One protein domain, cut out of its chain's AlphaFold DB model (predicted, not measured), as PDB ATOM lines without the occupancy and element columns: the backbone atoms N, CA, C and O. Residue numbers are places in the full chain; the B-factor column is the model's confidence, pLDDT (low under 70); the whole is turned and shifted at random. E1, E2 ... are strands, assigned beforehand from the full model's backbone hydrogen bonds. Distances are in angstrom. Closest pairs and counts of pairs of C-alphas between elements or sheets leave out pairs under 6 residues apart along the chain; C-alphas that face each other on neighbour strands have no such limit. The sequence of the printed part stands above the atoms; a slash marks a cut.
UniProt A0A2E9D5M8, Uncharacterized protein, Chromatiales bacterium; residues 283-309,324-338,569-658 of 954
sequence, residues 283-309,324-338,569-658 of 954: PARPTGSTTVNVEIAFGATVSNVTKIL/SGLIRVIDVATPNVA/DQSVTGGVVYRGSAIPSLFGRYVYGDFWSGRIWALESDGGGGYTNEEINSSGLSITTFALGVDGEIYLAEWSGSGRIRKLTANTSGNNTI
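This is residues 283 to 309, 324 to 338 and 569 to 658 of the 954 residues of an uncharacterized protein of Chromatiales bacterium (UniProt A0A2E9D5M8). Two strongly twisted sheets of four strands each, E1 E10 E9 E8 and E4 E5 E6 E7, stand partly face to face as a sandwich, with edge strand E4 coming up close to edge strand E8. E2 covers E8 and E9 on the side away from the other sheet, with E3 farther out at one end of the longest axis, while residues 283 to 291 and 651 to 658 run out at the opposite end. The printed part has 132 residues, with no named helix and ten named strands, E1 to E10 in that order along the chain; both sheets are antiparallel. The class is all strand, though 59 of the 132 printed residues, under half, are in named strands. The whole is compact, with a radius of gyration of the C-alphas of 15.3 A, and spans 49 by 33 by 23 A.

E1, residues 292 to 296, is an edge strand of a sheet that runs on through E10, residues 645 to 650, and E9, residues 634 to 638, to the other edge strand E8, residues 623 to 628. E1 and E10 are antiparallel at 147 degrees, with N 293 and O 649 within hydrogen-bond range at 2.8 A. E10 and E9, a hairpin, have N 646 and O 636 at 2.8 A, and E9 and E8, also a hairpin, have N 627 and O 635 at 2.8 A. E8, E9 and E10 form a meander, each strand the antiparallel neighbour of the one before. The closest C-alphas of E8 and E2, residues 305 to 309, are those of Thr 625 and Lys 307, 5.7 A apart. E3, residues 326 to 331, is near E2; E2 and E3 pair with no named strand. The second sheet is a meander too: E4, residues 572 to 577, E5, residues 590 to 594, E6, residues 599 to 605, and E7, residues 611 to 618, with E4 and E7 as edge strands. Its three pairs are hairpins, with N 591 and O 576 at 2.8 A between E4 and E5, N 603 and O 590 at 2.8 A between E5 and E6, and N 612 and O 604 at 2.8 A between E6 and E7. The parts of the two sheets that face each other are 9.4 A centre to centre, and the strands of the one stand at 30 degrees to those of the other. The closest C-alphas of E4 and E8 are those of Gly 575 and Phe 626, 5.4 A apart; those of E1 and E7 are Val 292 and Ile 616, 6.0 A apart. E3 and E8 are apart.

E1 begins with C-alpha 292 at (4.775, 17.221, 126.944) and is 13.0 A long. E2 measures 11.4 A and E3 16.1 A from first to last C-alpha. E4 measures 15.5 A, E5 13.6 A and E6 19.9 A. E7, the longest strand with 8 residues, measures 20.2 A and begins with C-alpha 611 at (14.878, 12.103, 110.559). E8 measures 14.8 A, E9 13.5 A and E10 16.9 A; E10 ends with C-alpha 650 at (2.746, 13.276, 129.217).

The two C-alphas farthest apart are those of Pro 283 and Gly 325, 52.7 A, while the first and last printed C-alphas are 6.9 A apart. Residues 310 to 323 are not printed, with 17.3 A between C-alphas 309 and 324; residues 339 to 568 are not printed either, with 30.9 A between C-alphas 338 and 569. The link from E4 to E5, residues 578 to 589, is long. The chain changes from one sheet of the sandwich to the other at the tight link from E7 to E8. The mean pLDDT of the printed part is 86.6, and it is under 70 at residues 286 to 290, 584, 606 to 609, 640 to 642 and 652 to 656.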
ATOM      1  N   PRO A 283      -7.243   2.168 114.060       91.31
ATOM      2  CA  PRO A 283      -7.622   3.554 113.838       91.31
ATOM      3  C   PRO A 283      -6.363   4.388 113.574       91.31
ATOM      4  O   PRO A 283      -5.234   3.902 113.694       91.31
ATOM      5  N   ALA A 284      -6.535   5.674 113.254       83.31
ATOM      6  CA  ALA A 284      -5.415   6.611 113.295       83.31
ATOM      7  C   ALA A 284      -4.678   6.447 114.631       83.31
ATOM      8  O   ALA A 284      -5.335   6.343 115.668       83.31
ATOM      9  N   ARG A 285      -3.343   6.405 114.621       78.25
ATOM     10  CA  ARG A 285      -2.559   6.396 115.861       78.25
ATOM     11  C   ARG A 285      -2.973   7.601 116.719       78.25
ATOM     12  O   ARG A 285      -3.369   8.624 116.138       78.25
ATOM     13  N   PRO A 286      -2.917   7.532 118.062       69.81
ATOM     14  CA  PRO A 286      -3.062   8.722 118.888       69.81
ATOM     15  C   PRO A 286      -2.050   9.772 118.409       69.81
ATOM     16  O   PRO A 286      -0.851   9.638 118.612       69.81
ATOM     17  N   THR A 287      -2.548  10.768 117.678       52.78
ATOM     18  CA  THR A 287      -1.771  11.776 116.929       52.78
ATOM     19  C   THR A 287      -2.003  13.163 117.506       52.78
ATOM     20  O   THR A 287      -1.840  14.181 116.835       52.78
ATOM     21  N   GLY A 288      -2.373  13.238 118.788       48.62
ATOM     22  CA  GLY A 288      -2.064  14.462 119.504       48.62
ATOM     23  C   GLY A 288      -0.565  14.664 119.346       48.62
ATOM     24  O   GLY A 288       0.171  13.764 119.739       48.62
ATOM     25  N   SER A 289      -0.147  15.782 118.735       51.12
ATOM     26  CA  SER A 289       1.213  16.316 118.869       51.12
ATOM     27  C   SER A 289       1.737  15.884 120.225       51.12
ATOM     28  O   SER A 289       0.985  16.045 121.202       51.12
ATOM     29  N   THR A 290       2.931  15.288 120.256       62.50
ATOM     30  CA  THR A 290       3.604  14.740 121.438       62.50
ATOM     31  C   THR A 290       3.956  15.878 122.390       62.50
ATOM     32  O   THR A 290       5.080  16.051 122.825       62.50
ATOM     33  N   THR A 291       2.984  16.722 122.694       73.62
ATOM     34  CA  THR A 291       3.108  17.810 123.614       73.62
ATOM     35  C   THR A 291       3.365  17.172 124.955       73.62
ATOM     36  O   THR A 291       2.663  16.259 125.390       73.62
ATOM     37  N   VAL A 292       4.423  17.627 125.593       86.94
ATOM     38  CA  VAL A 292       4.775  17.221 126.944       86.94
ATOM     39  C   VAL A 292       4.582  18.406 127.866       86.94
ATOM     40  O   VAL A 292       4.642  19.563 127.443       86.94
ATOM     41  N   ASN A 293       4.343  18.128 129.138       90.38
ATOM     42  CA  ASN A 293       4.450  19.132 130.181       90.38
ATOM     43  C   ASN A 293       5.884  19.134 130.719       90.38
ATOM     44  O   ASN A 293       6.526  18.089 130.812       90.38
ATOM     45  N   VAL A 294       6.373  20.315 131.099       92.50
ATOM     46  CA  VAL A 294       7.669  20.478 131.766       92.50
ATOM     47  C   VAL A 294       7.416  20.879 133.217       92.50
ATOM     48  O   VAL A 294       7.175  22.049 133.532       92.50
ATOM     49  N   GLU A 295       7.453  19.903 134.117       94.25
ATOM     50  CA  GLU A 295       7.063  20.070 135.519       94.25
ATOM     51  C   GLU A 295       8.277  20.167 136.440       94.25
ATOM     52  O   GLU A 295       9.354  19.683 136.116       94.25
ATOM     53  N   ILE A 296       8.129  20.794 137.609       94.38
ATOM     54  CA  ILE A 296       9.201  20.819 138.615       94.38
ATOM     55  C   ILE A 296       9.365  19.405 139.185       94.38
ATOM     56  O   ILE A 296       8.438  18.893 139.806       94.38
ATOM     57  N   ALA A 297      10.548  18.810 139.019       94.44
ATOM     58  CA  ALA A 297      10.860  17.488 139.563       94.44
ATOM     59  C   ALA A 297      11.192  17.569 141.058       94.44
ATOM     60  O   ALA A 297      10.696  16.786 141.865       94.44
ATOM     61  N   PHE A 298      12.007  18.562 141.429       94.06
ATOM     62  CA  PHE A 298      12.507  18.753 142.788       94.06
ATOM     63  C   PHE A 298      12.280  20.192 143.252       94.06
ATOM     64  O   PHE A 298      12.537  21.156 142.529       94.06
ATOM     65  N   GLY A 299      11.822  20.354 144.493       91.25
ATOM     66  CA  GLY A 299      11.656  21.669 145.110       91.25
ATOM     67  C   GLY A 299      12.960  22.279 145.633       91.25
ATOM     68  O   GLY A 299      12.928  23.378 146.193       91.25
ATOM     69  N   ALA A 300      14.104  21.616 145.442       92.00
ATOM     70  CA  ALA A 300      15.433  22.177 145.662       92.00
ATOM     71  C   ALA A 300      15.791  23.217 144.581       92.00
ATOM     72  O   ALA A 300      15.291  23.164 143.456       92.00
ATOM     73  N   THR A 301      16.631  24.189 144.935       91.31
ATOM     74  CA  THR A 301      17.205  25.170 143.998       91.31
ATOM     75  C   THR A 301      18.714  25.003 143.926       91.31
ATOM     76  O   THR A 301      19.369  24.904 144.965       91.31
ATOM     77  N   VAL A 302      19.242  25.058 142.713       93.31
ATOM     78  CA  VAL A 302      20.662  24.971 142.347       93.31
ATOM     79  C   VAL A 302      21.026  26.162 141.454       93.31
ATOM     80  O   VAL A 302      20.144  26.899 141.020       93.31
ATOM     81  N   SER A 303      22.310  26.430 141.233       93.56
ATOM     82  CA  SER A 303      22.782  27.622 140.504       93.56
ATOM     83  C   SER A 303      23.674  27.257 139.324       93.56
ATOM     84  O   SER A 303      24.535  26.401 139.465       93.56
ATOM     85  N   ASN A 304      23.488  27.934 138.183       94.19
ATOM     86  CA  ASN A 304      24.286  27.762 136.957       94.19
ATOM     87  C   ASN A 304      24.569  26.282 136.649       94.19
ATOM     88  O   ASN A 304      25.723  25.856 136.592       94.19
ATOM     89  N   VAL A 305      23.501  25.486 136.551       95.81
ATOM     90  CA  VAL A 305      23.624  24.038 136.373       95.81
ATOM     91  C   VAL A 305      24.258  23.748 135.026       95.81
ATOM     92  O   VAL A 305      23.748  24.201 134.002       95.81
ATOM     93  N   THR A 306      25.327  22.962 135.029       95.75
ATOM     94  CA  THR A 306      25.960  22.476 133.805       95.75
ATOM     95  C   THR A 306      25.457  21.076 133.475       95.75
ATOM     96  O   THR A 306      24.991  20.871 132.362       95.75
ATOM     97  N   LYS A 307      25.468  20.132 134.427       97.12
ATOM     98  CA  LYS A 307      25.050  18.733 134.218       97.12
ATOM     99  C   LYS A 307      24.190  18.206 135.366       97.12
ATOM    100  O   LYS A 307      24.421  18.558 136.523       97.12
ATOM    101  N   ILE A 308      23.260  17.305 135.053       97.81
ATOM    102  CA  ILE A 308      22.566  16.454 136.028       97.81
ATOM    103  C   ILE A 308      22.759  14.981 135.662       97.81
ATOM    104  O   ILE A 308      22.857  14.648 134.483       97.81
ATOM    105  N   LEU A 309      22.846  14.101 136.658       97.69
ATOM    106  CA  LEU A 309      22.996  12.656 136.459       97.69
ATOM    107  C   LEU A 309      22.644  11.860 137.724       97.69
ATOM    108  O   LEU A 309      22.637  12.404 138.831       97.69
ATOM    109  N   SER A 324      30.298  26.952 139.104       97.06
ATOM    110  CA  SER A 324      31.263  27.453 140.091       97.06
ATOM    111  C   SER A 324      32.136  26.378 140.754       97.06
ATOM    112  O   SER A 324      32.992  26.711 141.573       97.06
ATOM    113  N   GLY A 325      31.908  25.091 140.469       98.00
ATOM    114  CA  GLY A 325      32.682  23.977 141.021       98.00
ATOM    115  C   GLY A 325      31.984  23.193 142.130       98.00
ATOM    116  O   GLY A 325      32.585  22.277 142.685       98.00
ATOM    117  N   LEU A 326      30.736  23.516 142.471       97.94
ATOM    118  CA  LEU A 326      29.982  22.721 143.440       97.94
ATOM    119  C   LEU A 326      29.332  21.529 142.740       97.94
ATOM    120  O   LEU A 326      28.621  21.694 141.753       97.94
ATOM    121  N   ILE A 327      29.523  20.335 143.294       98.38
ATOM    122  CA  ILE A 327      28.735  19.155 142.943       98.38
ATOM    123  C   ILE A 327      27.736  18.954 144.072       98.38
ATOM    124  O   ILE A 327      28.112  18.722 145.221       98.38
ATOM    125  N   ARG A 328      26.454  19.116 143.762       97.56
ATOM    126  CA  ARG A 328      25.344  19.041 144.713       97.56
ATOM    127  C   ARG A 328      24.670  17.684 144.624       97.56
ATOM    128  O   ARG A 328      24.675  17.063 143.566       97.56
ATOM    129  N   VAL A 329      24.039  17.264 145.713       97.75
ATOM    130  CA  VAL A 329      23.188  16.073 145.752       97.75
ATOM    131  C   VAL A 329      21.783  16.442 146.219       97.75
ATOM    132  O   VAL A 329      21.611  17.227 147.155       97.75
ATOM    133  N   ILE A 330      20.778  15.895 145.538       97.44
ATOM    134  CA  ILE A 330      19.365  15.959 145.915       97.44
ATOM    135  C   ILE A 330      18.907  14.531 146.183       97.44
ATOM    136  O   ILE A 330      18.890  13.695 145.280       97.44
ATOM    137  N   ASP A 331      18.532  14.261 147.427       95.81
ATOM    138  CA  ASP A 331      17.916  12.996 147.824       95.81
ATOM    139  C   ASP A 331      16.417  13.034 147.486       95.81
ATOM    140  O   ASP A 331      15.706  13.977 147.858       95.81
ATOM    141  N   VAL A 332      15.927  12.012 146.782       93.62
ATOM    142  CA  VAL A 332      14.523  11.884 146.362       93.62
ATOM    143  C   VAL A 332      13.578  11.797 147.568       93.62
ATOM    144  O   VAL A 332      12.441  12.264 147.484       93.62
ATOM    145  N   ALA A 333      14.032  11.279 148.714       93.56
ATOM    146  CA  ALA A 333      13.276  11.271 149.965       93.56
ATOM    147  C   ALA A 333      13.173  12.668 150.607       93.56
ATOM    148  O   ALA A 333      12.230  12.939 151.359       93.56
ATOM    149  N   THR A 334      14.097  13.582 150.294       94.12
ATOM    150  CA  THR A 334      14.062  14.990 150.726       94.12
ATOM    151  C   THR A 334      14.214  15.955 149.542       94.12
ATOM    152  O   THR A 334      15.141  16.768 149.513       94.12
ATOM    153  N   PRO A 335      13.255  15.974 148.596       93.12
ATOM    154  CA  PRO A 335      13.416  16.580 147.266       93.12
ATOM    155  C   PRO A 335      13.454  18.118 147.269       93.12
ATOM    156  O   PRO A 335      13.506  18.756 146.222       93.12
ATOM    157  N   ASN A 336      13.376  18.743 148.446       94.50
ATOM    158  CA  ASN A 336      13.400  20.195 148.626       94.50
ATOM    159  C   ASN A 336      14.770  20.722 149.083       94.50
ATOM    160  O   ASN A 336      14.922  21.928 149.280       94.50
ATOM    161  N   VAL A 337      15.749  19.839 149.291       93.50
ATOM    162  CA  VAL A 337      17.076  20.177 149.811       93.50
ATOM    163  C   VAL A 337      18.137  19.720 148.814       93.50
ATOM    164  O   VAL A 337      18.088  18.593 148.340       93.50
ATOM    165  N   ALA A 338      19.095  20.601 148.523       95.06
ATOM    166  CA  ALA A 338      20.330  20.257 147.825       95.06
ATOM    167  C   ALA A 338      21.514  20.485 148.773       95.06
ATOM    168  O   ALA A 338      21.759  21.625 149.186       95.06
ATOM    169  N   ASP A 569      15.831  30.540 118.504       90.12
ATOM    170  CA  ASP A 569      16.796  29.442 118.558       90.12
ATOM    171  C   ASP A 569      18.201  29.972 118.223       90.12
ATOM    172  O   ASP A 569      18.331  30.798 117.312       90.12
ATOM    173  N   GLN A 570      19.219  29.566 118.986       92.88
ATOM    174  CA  GLN A 570      20.591  30.107 118.891       92.88
ATOM    175  C   GLN A 570      21.689  29.190 119.444       92.88
ATOM    176  O   GLN A 570      22.862  29.521 119.312       92.88
ATOM    177  N   SER A 571      21.346  28.148 120.201       95.81
ATOM    178  CA  SER A 571      22.345  27.288 120.835       95.81
ATOM    179  C   SER A 571      21.716  25.955 121.202       95.81
ATOM    180  O   SER A 571      20.975  25.847 122.187       95.81
ATOM    181  N   VAL A 572      22.020  24.929 120.413       97.94
ATOM    182  CA  VAL A 572      21.609  23.560 120.708       97.94
ATOM    183  C   VAL A 572      22.196  23.133 122.043       97.94
ATOM    184  O   VAL A 572      23.368  23.317 122.349       97.94
ATOM    185  N   THR A 573      21.355  22.561 122.893       97.69
ATOM    186  CA  THR A 573      21.812  22.009 124.166       97.69
ATOM    187  C   THR A 573      22.348  20.597 123.987       97.69
ATOM    188  O   THR A 573      23.242  20.206 124.721       97.69
ATOM    189  N   GLY A 574      21.797  19.824 123.048       96.94
ATOM    190  CA  GLY A 574      21.888  18.364 123.028       96.94
ATOM    191  C   GLY A 574      20.726  17.723 123.796       96.94
ATOM    192  O   GLY A 574      19.782  18.407 124.203       96.94
ATOM    193  N   GLY A 575      20.761  16.403 123.962       97.38
ATOM    194  CA  GLY A 575      19.589  15.643 124.380       97.38
ATOM    195  C   GLY A 575      19.867  14.200 124.784       97.38
ATOM    196  O   GLY A 575      21.017  13.787 124.955       97.38
ATOM    197  N   VAL A 576      18.787  13.436 124.942       97.62
ATOM    198  CA  VAL A 576      18.802  12.003 125.273       97.62
ATOM    199  C   VAL A 576      17.719  11.253 124.506       97.62
ATOM    200  O   VAL A 576      16.657  11.804 124.218       97.62
ATOM    201  N   VAL A 577      17.952   9.975 124.206       94.31
ATOM    202  CA  VAL A 577      16.911   9.100 123.648       94.31
ATOM    203  C   VAL A 577      15.962   8.665 124.760       94.31
ATOM    204  O   VAL A 577      16.389   8.102 125.763       94.31
ATOM    205  N   TYR A 578      14.665   8.929 124.614       91.06
ATOM    206  CA  TYR A 578      13.692   8.619 125.661       91.06
ATOM    207  C   TYR A 578      13.456   7.101 125.771       91.06
ATOM    208  O   TYR A 578      13.069   6.437 124.804       91.06
ATOM    209  N   ARG A 579      13.662   6.554 126.976       84.81
ATOM    210  CA  ARG A 579      13.504   5.120 127.301       84.81
ATOM    211  C   ARG A 579      12.487   4.851 128.414       84.81
ATOM    212  O   ARG A 579      12.356   3.718 128.868       84.81
ATOM    213  N   GLY A 580      11.765   5.883 128.836       76.88
ATOM    214  CA  GLY A 580      10.753   5.807 129.879       76.88
ATOM    215  C   GLY A 580       9.442   5.219 129.373       76.88
ATOM    216  O   GLY A 580       9.233   4.996 128.179       76.88
ATOM    217  N   SER A 581       8.503   5.029 130.288       73.56
ATOM    218  CA  SER A 581       7.186   4.445 129.997       73.56
ATOM    219  C   SER A 581       6.035   5.434 130.177       73.56
ATOM    220  O   SER A 581       4.950   5.201 129.646       73.56
ATOM    221  N   ALA A 582       6.257   6.565 130.859       75.69
ATOM    222  CA  ALA A 582       5.195   7.528 131.156       75.69
ATOM    223  C   ALA A 582       4.716   8.337 129.935       75.69
ATOM    224  O   ALA A 582       3.590   8.836 129.934       75.69
ATOM    225  N   ILE A 583       5.546   8.466 128.896       76.69
ATOM    226  CA  ILE A 583       5.273   9.176 127.638       76.69
ATOM    227  C   ILE A 583       5.520   8.235 126.443       76.69
ATOM    228  O   ILE A 583       6.522   8.375 125.742       76.69
ATOM    229  N   PRO A 584       4.634   7.258 126.178       67.94
ATOM    230  CA  PRO A 584       4.891   6.227 125.168       67.94
ATOM    231  C   PRO A 584       5.182   6.768 123.763       67.94
ATOM    232  O   PRO A 584       5.970   6.180 123.032       67.94
ATOM    233  N   SER A 585       4.598   7.912 123.396       72.25
ATOM    234  CA  SER A 585       4.824   8.562 122.101       72.25
ATOM    235  C   SER A 585       6.247   9.094 121.899       72.25
ATOM    236  O   SER A 585       6.597   9.423 120.772       72.25
ATOM    237  N   LEU A 586       7.061   9.183 122.957       81.56
ATOM    238  CA  LEU A 586       8.474   9.552 122.863       81.56
ATOM    239  C   LEU A 586       9.421   8.352 122.836       81.56
ATOM    240  O   LEU A 586      10.613   8.553 122.634       81.56
ATOM    241  N   PHE A 587       8.951   7.120 123.054       79.50
ATOM    242  CA  PHE A 587       9.849   5.969 123.177       79.50
ATOM    243  C   PHE A 587      10.743   5.788 121.949       79.50
ATOM    244  O   PHE A 587      10.260   5.681 120.826       79.50
ATOM    245  N   GLY A 588      12.058   5.759 122.180       77.69
ATOM    246  CA  GLY A 588      13.075   5.641 121.136       77.69
ATOM    247  C   GLY A 588      13.353   6.914 120.342       77.69
ATOM    248  O   GLY A 588      14.216   6.886 119.470       77.69
ATOM    249  N   ARG A 589      12.684   8.029 120.649       87.56
ATOM    250  CA  ARG A 589      12.944   9.324 120.015       87.56
ATOM    251  C   ARG A 589      14.046  10.075 120.751       87.56
ATOM    252  O   ARG A 589      14.076  10.080 121.986       87.56
ATOM    253  N   TYR A 590      14.929  10.734 120.005       95.00
ATOM    254  CA  TYR A 590      15.953  11.606 120.581       95.00
ATOM    255  C   TYR A 590      15.338  12.957 120.934       95.00
ATOM    256  O   TYR A 590      14.896  13.697 120.057       95.00
ATOM    257  N   VAL A 591      15.275  13.266 122.226       97.62
ATOM    258  CA  VAL A 591      14.682  14.498 122.743       97.62
ATOM    259  C   VAL A 591      15.784  15.476 123.100       97.62
ATOM    260  O   VAL A 591      16.619  15.187 123.958       97.62
ATOM    261  N   TYR A 592      15.756  16.643 122.470       98.00
ATOM    262  CA  TYR A 592      16.772  17.681 122.609       98.00
ATOM    263  C   TYR A 592      16.127  19.064 122.675       98.00
ATOM    264  O   TYR A 592      14.923  19.216 122.455       98.00
ATOM    265  N   GLY A 593      16.914  20.083 123.004       97.31
ATOM    266  CA  GLY A 593      16.404  21.446 123.102       97.31
ATOM    267  C   GLY A 593      17.431  22.511 122.769       97.31
ATOM    268  O   GLY A 593      18.601  22.214 122.532       97.31
ATOM    269  N   ASP A 594      16.959  23.750 122.779       96.56
ATOM    270  CA  ASP A 594      17.748  24.958 122.549       96.56
ATOM    271  C   ASP A 594      17.818  25.803 123.831       96.56
ATOM    272  O   ASP A 594      16.812  26.008 124.521       96.56
ATOM    273  N   PHE A 595      19.015  26.295 124.152       95.19
ATOM    274  CA  PHE A 595      19.293  27.043 125.376       95.19
ATOM    275  C   PHE A 595      18.603  28.414 125.401       95.19
ATOM    276  O   PHE A 595      18.260  28.911 126.474       95.19
ATOM    277  N   TRP A 596      18.406  29.071 124.261       91.31
ATOM    278  CA  TRP A 596      17.875  30.434 124.221       91.31
ATOM    279  C   TRP A 596      16.362  30.467 124.067       91.31
ATOM    280  O   TRP A 596      15.690  31.227 124.773       91.31
ATOM    281  N   SER A 597      15.808  29.648 123.177       92.50
ATOM    282  CA  SER A 597      14.365  29.603 122.952       92.50
ATOM    283  C   SER A 597      13.633  28.748 123.984       92.50
ATOM    284  O   SER A 597      12.441  28.962 124.240       92.50
ATOM    285  N   GLY A 598      14.317  27.762 124.571       92.25
ATOM    286  CA  GLY A 598      13.708  26.749 125.426       92.25
ATOM    287  C   GLY A 598      12.718  25.851 124.690       92.25
ATOM    288  O   GLY A 598      11.865  25.225 125.335       92.25
ATOM    289  N   ARG A 599      12.762  25.827 123.353       94.00
ATOM    290  CA  ARG A 599      12.039  24.844 122.548       94.00
ATOM    291  C   ARG A 599      12.689  23.478 122.734       94.00
ATOM    292  O   ARG A 599      13.894  23.356 122.945       94.00
ATOM    293  N   ILE A 600      11.836  22.464 122.734       96.69
ATOM    294  CA  ILE A 600      12.181  21.064 122.918       96.69
ATOM    295  C   ILE A 600      11.568  20.313 121.751       96.69
ATOM    296  O   ILE A 600      10.375  20.469 121.459       96.69
ATOM    297  N   TRP A 601      12.374  19.473 121.124       95.62
ATOM    298  CA  TRP A 601      11.972  18.657 119.996       95.62
ATOM    299  C   TRP A 601      12.250  17.182 120.246       95.62
ATOM    300  O   TRP A 601      13.063  16.826 121.097       95.62
ATOM    301  N   ALA A 602      11.565  16.337 119.486       93.25
ATOM    302  CA  ALA A 602      11.805  14.910 119.400       93.25
ATOM    303  C   ALA A 602      12.141  14.534 117.952       93.25
ATOM    304  O   ALA A 602      11.353  14.814 117.045       93.25
ATOM    305  N   LEU A 603      13.288  13.880 117.757       90.75
ATOM    306  CA  LEU A 603      13.688  13.287 116.483       90.75
ATOM    307  C   LEU A 603      13.268  11.823 116.411       90.75
ATOM    308  O   LEU A 603      13.449  11.064 117.365       90.75
ATOM    309  N   GLU A 604      12.770  11.423 115.252       82.38
ATOM    310  CA  GLU A 604      12.402  10.044 114.933       82.38
ATOM    311  C   GLU A 604      12.924   9.697 113.539       82.38
ATOM    312  O   GLU A 604      12.747  10.487 112.612       82.38
ATOM    313  N   SER A 605      13.569   8.534 113.398       75.06
ATOM    314  CA  SER A 605      14.016   8.031 112.093       75.06
ATOM    315  C   SER A 605      12.827   7.900 111.143       75.06
ATOM    316  O   SER A 605      11.773   7.396 111.532       75.06
ATOM    317  N   ASP A 606      12.990   8.340 109.900       67.25
ATOM    318  CA  ASP A 606      11.958   8.221 108.864       67.25
ATOM    319  C   ASP A 606      11.992   6.874 108.116       67.25
ATOM    320  O   ASP A 606      11.188   6.652 107.210       67.25
ATOM    321  N   GLY A 607      12.921   5.979 108.473       51.94
ATOM    322  CA  GLY A 607      13.128   4.680 107.819       51.94
ATOM    323  C   GLY A 607      13.832   4.747 106.455       51.94
ATOM    324  O   GLY A 607      14.234   3.713 105.928       51.94
ATOM    325  N   GLY A 608      14.040   5.942 105.894       48.38
ATOM    326  CA  GLY A 608      14.749   6.198 104.634       48.38
ATOM    327  C   GLY A 608      16.193   6.678 104.813       48.38
ATOM    328  O   GLY A 608      16.823   7.082 103.834       48.38
ATOM    329  N   GLY A 609      16.709   6.651 106.046       53.25
ATOM    330  CA  GLY A 609      18.024   7.186 106.415       53.25
ATOM    331  C   GLY A 609      18.007   8.660 106.840       53.25
ATOM    332  O   GLY A 609      19.077   9.234 107.022       53.25
ATOM    333  N   GLY A 610      16.827   9.270 106.989       72.31
ATOM    334  CA  GLY A 610      16.637  10.624 107.503       72.31
ATOM    335  C   GLY A 610      15.898  10.653 108.843       72.31
ATOM    336  O   GLY A 610      15.623   9.622 109.462       72.31
ATOM    337  N   TYR A 611      15.571  11.866 109.295       85.31
ATOM    338  CA  TYR A 611      14.878  12.103 110.559       85.31
ATOM    339  C   TYR A 611      13.728  13.091 110.390       85.31
ATOM    340  O   TYR A 611      13.841  14.128 109.733       85.31
ATOM    341  N   THR A 612      12.615  12.793 111.050       82.25
ATOM    342  CA  THR A 612      11.543  13.756 111.292       82.25
ATOM    343  C   THR A 612      11.819  14.515 112.584       82.25
ATOM    344  O   THR A 612      12.326  13.945 113.547       82.25
ATOM    345  N   ASN A 613      11.489  15.807 112.600       88.81
ATOM    346  CA  ASN A 613      11.698  16.680 113.749       88.81
ATOM    347  C   ASN A 613      10.362  17.270 114.223       88.81
ATOM    348  O   ASN A 613       9.751  18.084 113.525       88.81
ATOM    349  N   GLU A 614       9.896  16.851 115.399       88.38
ATOM    350  CA  GLU A 614       8.640  17.303 116.000       88.38
ATOM    351  C   GLU A 614       8.923  18.241 117.177       88.38
ATOM    352  O   GLU A 614       9.569  17.843 118.142       88.38
ATOM    353  N   GLU A 615       8.403  19.474 117.157       88.38
ATOM    354  CA  GLU A 615       8.399  20.309 118.367       88.38
ATOM    355  C   GLU A 615       7.390  19.751 119.378       88.38
ATOM    356  O   GLU A 615       6.189  19.694 119.106       88.38
ATOM    357  N   ILE A 616       7.881  19.385 120.561       90.00
ATOM    358  CA  ILE A 616       7.092  18.761 121.629       90.00
ATOM    359  C   ILE A 616       6.806  19.711 122.796       90.00
ATOM    360  O   ILE A 616       5.889  19.485 123.587       90.00
ATOM    361  N   ASN A 617       7.572  20.793 122.938       91.06
ATOM    362  CA  ASN A 617       7.297  21.832 123.922       91.06
ATOM    363  C   ASN A 617       8.023  23.139 123.573       91.06
ATOM    364  O   ASN A 617       9.153  23.111 123.100       91.06
ATOM    365  N   SER A 618       7.419  24.281 123.897       89.00
ATOM    366  CA  SER A 618       8.107  25.576 123.938       89.00
ATOM    367  C   SER A 618       8.061  26.099 125.368       89.00
ATOM    368  O   SER A 618       7.086  26.720 125.801       89.00
ATOM    369  N   SER A 619       9.097  25.767 126.137       89.31
ATOM    370  CA  SER A 619       9.122  25.999 127.582       89.31
ATOM    371  C   SER A 619       9.524  27.433 127.936       89.31
ATOM    372  O   SER A 619       9.175  27.929 129.011       89.31
ATOM    373  N   GLY A 620      10.264  28.096 127.037       87.69
ATOM    374  CA  GLY A 620      10.897  29.394 127.282       87.69
ATOM    375  C   GLY A 620      11.991  29.353 128.355       87.69
ATOM    376  O   GLY A 620      12.360  30.399 128.887       87.69
ATOM    377  N   LEU A 621      12.448  28.158 128.738       91.50
ATOM    378  CA  LEU A 621      13.482  27.948 129.746       91.50
ATOM    379  C   LEU A 621      14.866  27.983 129.108       91.50
ATOM    380  O   LEU A 621      15.043  27.474 128.009       91.50
ATOM    381  N   SER A 622      15.862  28.473 129.844       93.38
ATOM    382  CA  SER A 622      17.255  28.282 129.443       93.38
ATOM    383  C   SER A 622      17.727  26.885 129.820       93.38
ATOM    384  O   SER A 622      18.164  26.670 130.950       93.38
ATOM    385  N   ILE A 623      17.553  25.925 128.915       95.81
ATOM    386  CA  ILE A 623      17.841  24.507 129.159       95.81
ATOM    387  C   ILE A 623      19.345  24.270 129.020       95.81
ATOM    388  O   ILE A 623      19.925  24.648 128.014       95.81
ATOM    389  N   THR A 624      19.989  23.663 130.020       95.31
ATOM    390  CA  THR A 624      21.455  23.447 130.004       95.31
ATOM    391  C   THR A 624      21.865  21.987 129.890       95.31
ATOM    392  O   THR A 624      23.009  21.673 129.570       95.31
ATOM    393  N   THR A 625      20.952  21.065 130.181       97.25
ATOM    394  CA  THR A 625      21.224  19.629 130.139       97.25
ATOM    395  C   THR A 625      19.919  18.848 130.181       97.25
ATOM    396  O   THR A 625      18.951  19.267 130.826       97.25
ATOM    397  N   PHE A 626      19.933  17.694 129.521       98.38
ATOM    398  CA  PHE A 626      18.957  16.624 129.663       98.38
ATOM    399  C   PHE A 626      19.646  15.404 130.277       98.38
ATOM    400  O   PHE A 626      20.834  15.173 130.047       98.38
ATOM    401  N   ALA A 627      18.897  14.605 131.029       97.38
ATOM    402  CA  ALA A 627      19.346  13.318 131.537       97.38
ATOM    403  C   ALA A 627      18.190  12.323 131.598       97.38
ATOM    404  O   ALA A 627      17.048  12.696 131.878       97.38
ATOM    405  N   LEU A 628      18.513  11.049 131.398       94.88
ATOM    406  CA  LEU A 628      17.624   9.949 131.747       94.88
ATOM    407  C   LEU A 628      17.806   9.620 133.227       94.88
ATOM    408  O   LEU A 628      18.934   9.462 133.701       94.88
ATOM    409  N   GLY A 629      16.698   9.517 133.955       92.69
ATOM    410  CA  GLY A 629      16.709   8.861 135.255       92.69
ATOM    411  C   GLY A 629      16.904   7.351 135.106       92.69
ATOM    412  O   GLY A 629      16.738   6.785 134.025       92.69
ATOM    413  N   VAL A 630      17.196   6.669 136.214       88.56
ATOM    414  CA  VAL A 630      17.191   5.193 136.292       88.56
ATOM    415  C   VAL A 630      15.803   4.619 135.948       88.56
ATOM    416  O   VAL A 630      15.690   3.464 135.554       88.56
ATOM    417  N   ASP A 631      14.748   5.436 136.047       84.00
ATOM    418  CA  ASP A 631      13.379   5.138 135.608       84.00
ATOM    419  C   ASP A 631      13.170   5.254 134.081       84.00
ATOM    420  O   ASP A 631      12.079   4.969 133.592       84.00
ATOM    421  N   GLY A 632      14.191   5.672 133.324       87.88
ATOM    422  CA  GLY A 632      14.119   5.931 131.882       87.88
ATOM    423  C   GLY A 632      13.437   7.254 131.519       87.88
ATOM    424  O   GLY A 632      13.370   7.613 130.343       87.88
ATOM    425  N   GLU A 633      12.935   8.002 132.499       94.06
ATOM    426  CA  GLU A 633      12.208   9.247 132.270       94.06
ATOM    427  C   GLU A 633      13.174  10.420 132.057       94.06
ATOM    428  O   GLU A 633      14.286  10.432 132.589       94.06
ATOM    429  N   ILE A 634      12.752  11.437 131.296       97.69
ATOM    430  CA  ILE A 634      13.599  12.602 131.014       97.69
ATOM    431  C   ILE A 634      13.474  13.656 132.105       97.69
ATOM    432  O   ILE A 634      12.386  14.160 132.410       97.69
ATOM    433  N   TYR A 635      14.636  14.068 132.594       97.94
ATOM    434  CA  TYR A 635      14.828  15.224 133.446       97.94
ATOM    435  C   TYR A 635      15.683  16.256 132.716       97.94
ATOM    436  O   TYR A 635      16.542  15.915 131.907       97.94
ATOM    437  N   LEU A 636      15.449  17.532 133.004       97.12
ATOM    438  CA  LEU A 636      16.227  18.635 132.450       97.12
ATOM    439  C   LEU A 636      16.493  19.696 133.507       97.12
ATOM    440  O   LEU A 636      15.725  19.833 134.466       97.12
ATOM    441  N   ALA A 637      17.570  20.456 133.341       95.19
ATOM    442  CA  ALA A 637      17.904  21.556 134.234       95.19
ATOM    443  C   ALA A 637      17.790  22.911 133.536       95.19
ATOM    444  O   ALA A 637      18.082  23.056 132.351       95.19
ATOM    445  N   GLU A 638      17.366  23.902 134.313       89.81
ATOM    446  CA  GLU A 638      17.342  25.300 133.903       89.81
ATOM    447  C   GLU A 638      18.604  26.024 134.396       89.81
ATOM    448  O   GLU A 638      19.022  25.856 135.550       89.81
ATOM    449  N   TRP A 639      19.157  26.901 133.558       86.94
ATOM    450  CA  TRP A 639      20.124  27.914 133.973       86.94
ATOM    451  C   TRP A 639      19.517  28.838 135.049       86.94
ATOM    452  O   TRP A 639      18.318  28.823 135.314       86.94
ATOM    453  N   SER A 640      20.329  29.652 135.721       68.69
ATOM    454  CA  SER A 640      20.028  30.291 137.021       68.69
ATOM    455  C   SER A 640      18.779  31.188 137.159       68.69
ATOM    456  O   SER A 640      18.540  31.693 138.256       68.69
ATOM    457  N   GLY A 641      17.944  31.365 136.128       62.69
ATOM    458  CA  GLY A 641      16.659  32.070 136.213       62.69
ATOM    459  C   GLY A 641      15.738  31.517 137.311       62.69
ATOM    460  O   GLY A 641      15.254  32.282 138.149       62.69
ATOM    461  N   SER A 642      15.548  30.194 137.362       68.25
ATOM    462  CA  SER A 642      14.839  29.509 138.454       68.25
ATOM    463  C   SER A 642      15.676  28.459 139.193       68.25
ATOM    464  O   SER A 642      15.345  28.123 140.337       68.25
ATOM    465  N   GLY A 643      16.759  27.962 138.576       80.31
ATOM    466  CA  GLY A 643      17.668  26.995 139.196       80.31
ATOM    467  C   GLY A 643      16.992  25.670 139.556       80.31
ATOM    468  O   GLY A 643      17.265  25.098 140.614       80.31
ATOM    469  N   ARG A 644      16.025  25.230 138.745       91.12
ATOM    470  CA  ARG A 644      15.200  24.042 138.998       91.12
ATOM    471  C   ARG A 644      15.595  22.889 138.094       91.12
ATOM    472  O   ARG A 644      15.901  23.083 136.921       91.12
ATOM    473  N   ILE A 645      15.457  21.687 138.642       95.31
ATOM    474  CA  ILE A 645      15.395  20.456 137.860       95.31
ATOM    475  C   ILE A 645      13.930  20.153 137.581       95.31
ATOM    476  O   ILE A 645      13.064  20.265 138.461       95.31
ATOM    477  N   ARG A 646      13.661  19.789 136.338       95.81
ATOM    478  CA  ARG A 646      12.335  19.541 135.797       95.81
ATOM    479  C   ARG A 646      12.242  18.136 135.228       95.81
ATOM    480  O   ARG A 646      13.263  17.539 134.910       95.81
ATOM    481  N   LYS A 647      11.020  17.628 135.123       96.12
ATOM    482  CA  LYS A 647      10.685  16.334 134.532       96.12
ATOM    483  C   LYS A 647       9.740  16.562 133.358       96.12
ATOM    484  O   LYS A 647       8.804  17.360 133.475       96.12
ATOM    485  N   LEU A 648       9.984  15.873 132.246       94.88
ATOM    486  CA  LEU A 648       9.001  15.789 131.171       94.88
ATOM    487  C   LEU A 648       7.899  14.812 131.581       94.88
ATOM    488  O   LEU A 648       8.177  13.719 132.069       94.88
ATOM    489  N   THR A 649       6.643  15.203 131.390       90.31
ATOM    490  CA  THR A 649       5.480  14.346 131.654       90.31
ATOM    491  C   THR A 649       4.505  14.397 130.484       90.31
ATOM    492  O   THR A 649       4.479  15.363 129.716       90.31
ATOM    493  N   ALA A 650       3.705  13.345 130.313       81.62
ATOM    494  CA  ALA A 650       2.746  13.276 129.217       81.62
ATOM    495  C   ALA A 650       1.697  14.393 129.331       81.62
ATOM    496  O   ALA A 650       1.128  14.625 130.401       81.62
ATOM    497  N   ASN A 651       1.395  15.063 128.215       74.12
ATOM    498  CA  ASN A 651       0.243  15.950 128.147       74.12
ATOM    499  C   ASN A 651      -1.001  15.146 127.752       74.12
ATOM    500  O   ASN A 651      -1.141  14.688 126.618       74.12
ATOM    501  N   THR A 652      -1.946  14.988 128.675       59.41
ATOM    502  CA  THR A 652      -3.174  14.206 128.450       59.41
ATOM    503  C   THR A 652      -4.191  14.899 127.530       59.41
ATOM    504  O   THR A 652      -5.332  14.453 127.443       59.41
ATOM    505  N   SER A 653      -3.836  16.006 126.865       52.72
ATOM    506  CA  SER A 653      -4.721  16.721 125.933       52.72
ATOM    507  C   SER A 653      -4.710  16.189 124.493       52.72
ATOM    508  O   SER A 653      -5.322  16.803 123.620       52.72
ATOM    509  N   GLY A 654      -4.022  15.077 124.214       52.44
ATOM    510  CA  GLY A 654      -4.045  14.428 122.901       52.44
ATOM    511  C   GLY A 654      -5.393  13.766 122.592       52.44
ATOM    512  O   GLY A 654      -6.056  13.230 123.479       52.44
ATOM    513  N   ASN A 655      -5.803  13.770 121.320       55.66
ATOM    514  CA  ASN A 655      -6.914  12.934 120.863       55.66
ATOM    515  C   ASN A 655      -6.500  11.459 121.001       55.66
ATOM    516  O   ASN A 655      -5.765  10.946 120.158       55.66
ATOM    517  N   ASN A 656      -6.954  10.786 122.059       69.31
ATOM    518  CA  ASN A 656      -6.821   9.338 122.180       69.31
ATOM    519  C   ASN A 656      -7.815   8.679 121.214       69.31
ATOM    520  O   ASN A 656      -9.024   8.707 121.427       69.31
ATOM    521  N   THR A 657      -7.295   8.150 120.115       79.56
ATOM    522  CA  THR A 657      -8.059   7.445 119.077       79.56
ATOM    523  C   THR A 657      -8.212   5.955 119.371       79.56
ATOM    524  O   THR A 657      -8.987   5.286 118.692       79.56
ATOM    525  N   ILE A 658      -7.489   5.442 120.370       87.81
ATOM    526  CA  ILE A 658      -7.505   4.035 120.764       87.81
ATOM    527  C   ILE A 658      -8.468   3.881 121.941       87.81
ATOM    528  O   ILE A 658      -8.243   4.513 122.979       87.81
TER     529      ILE A 658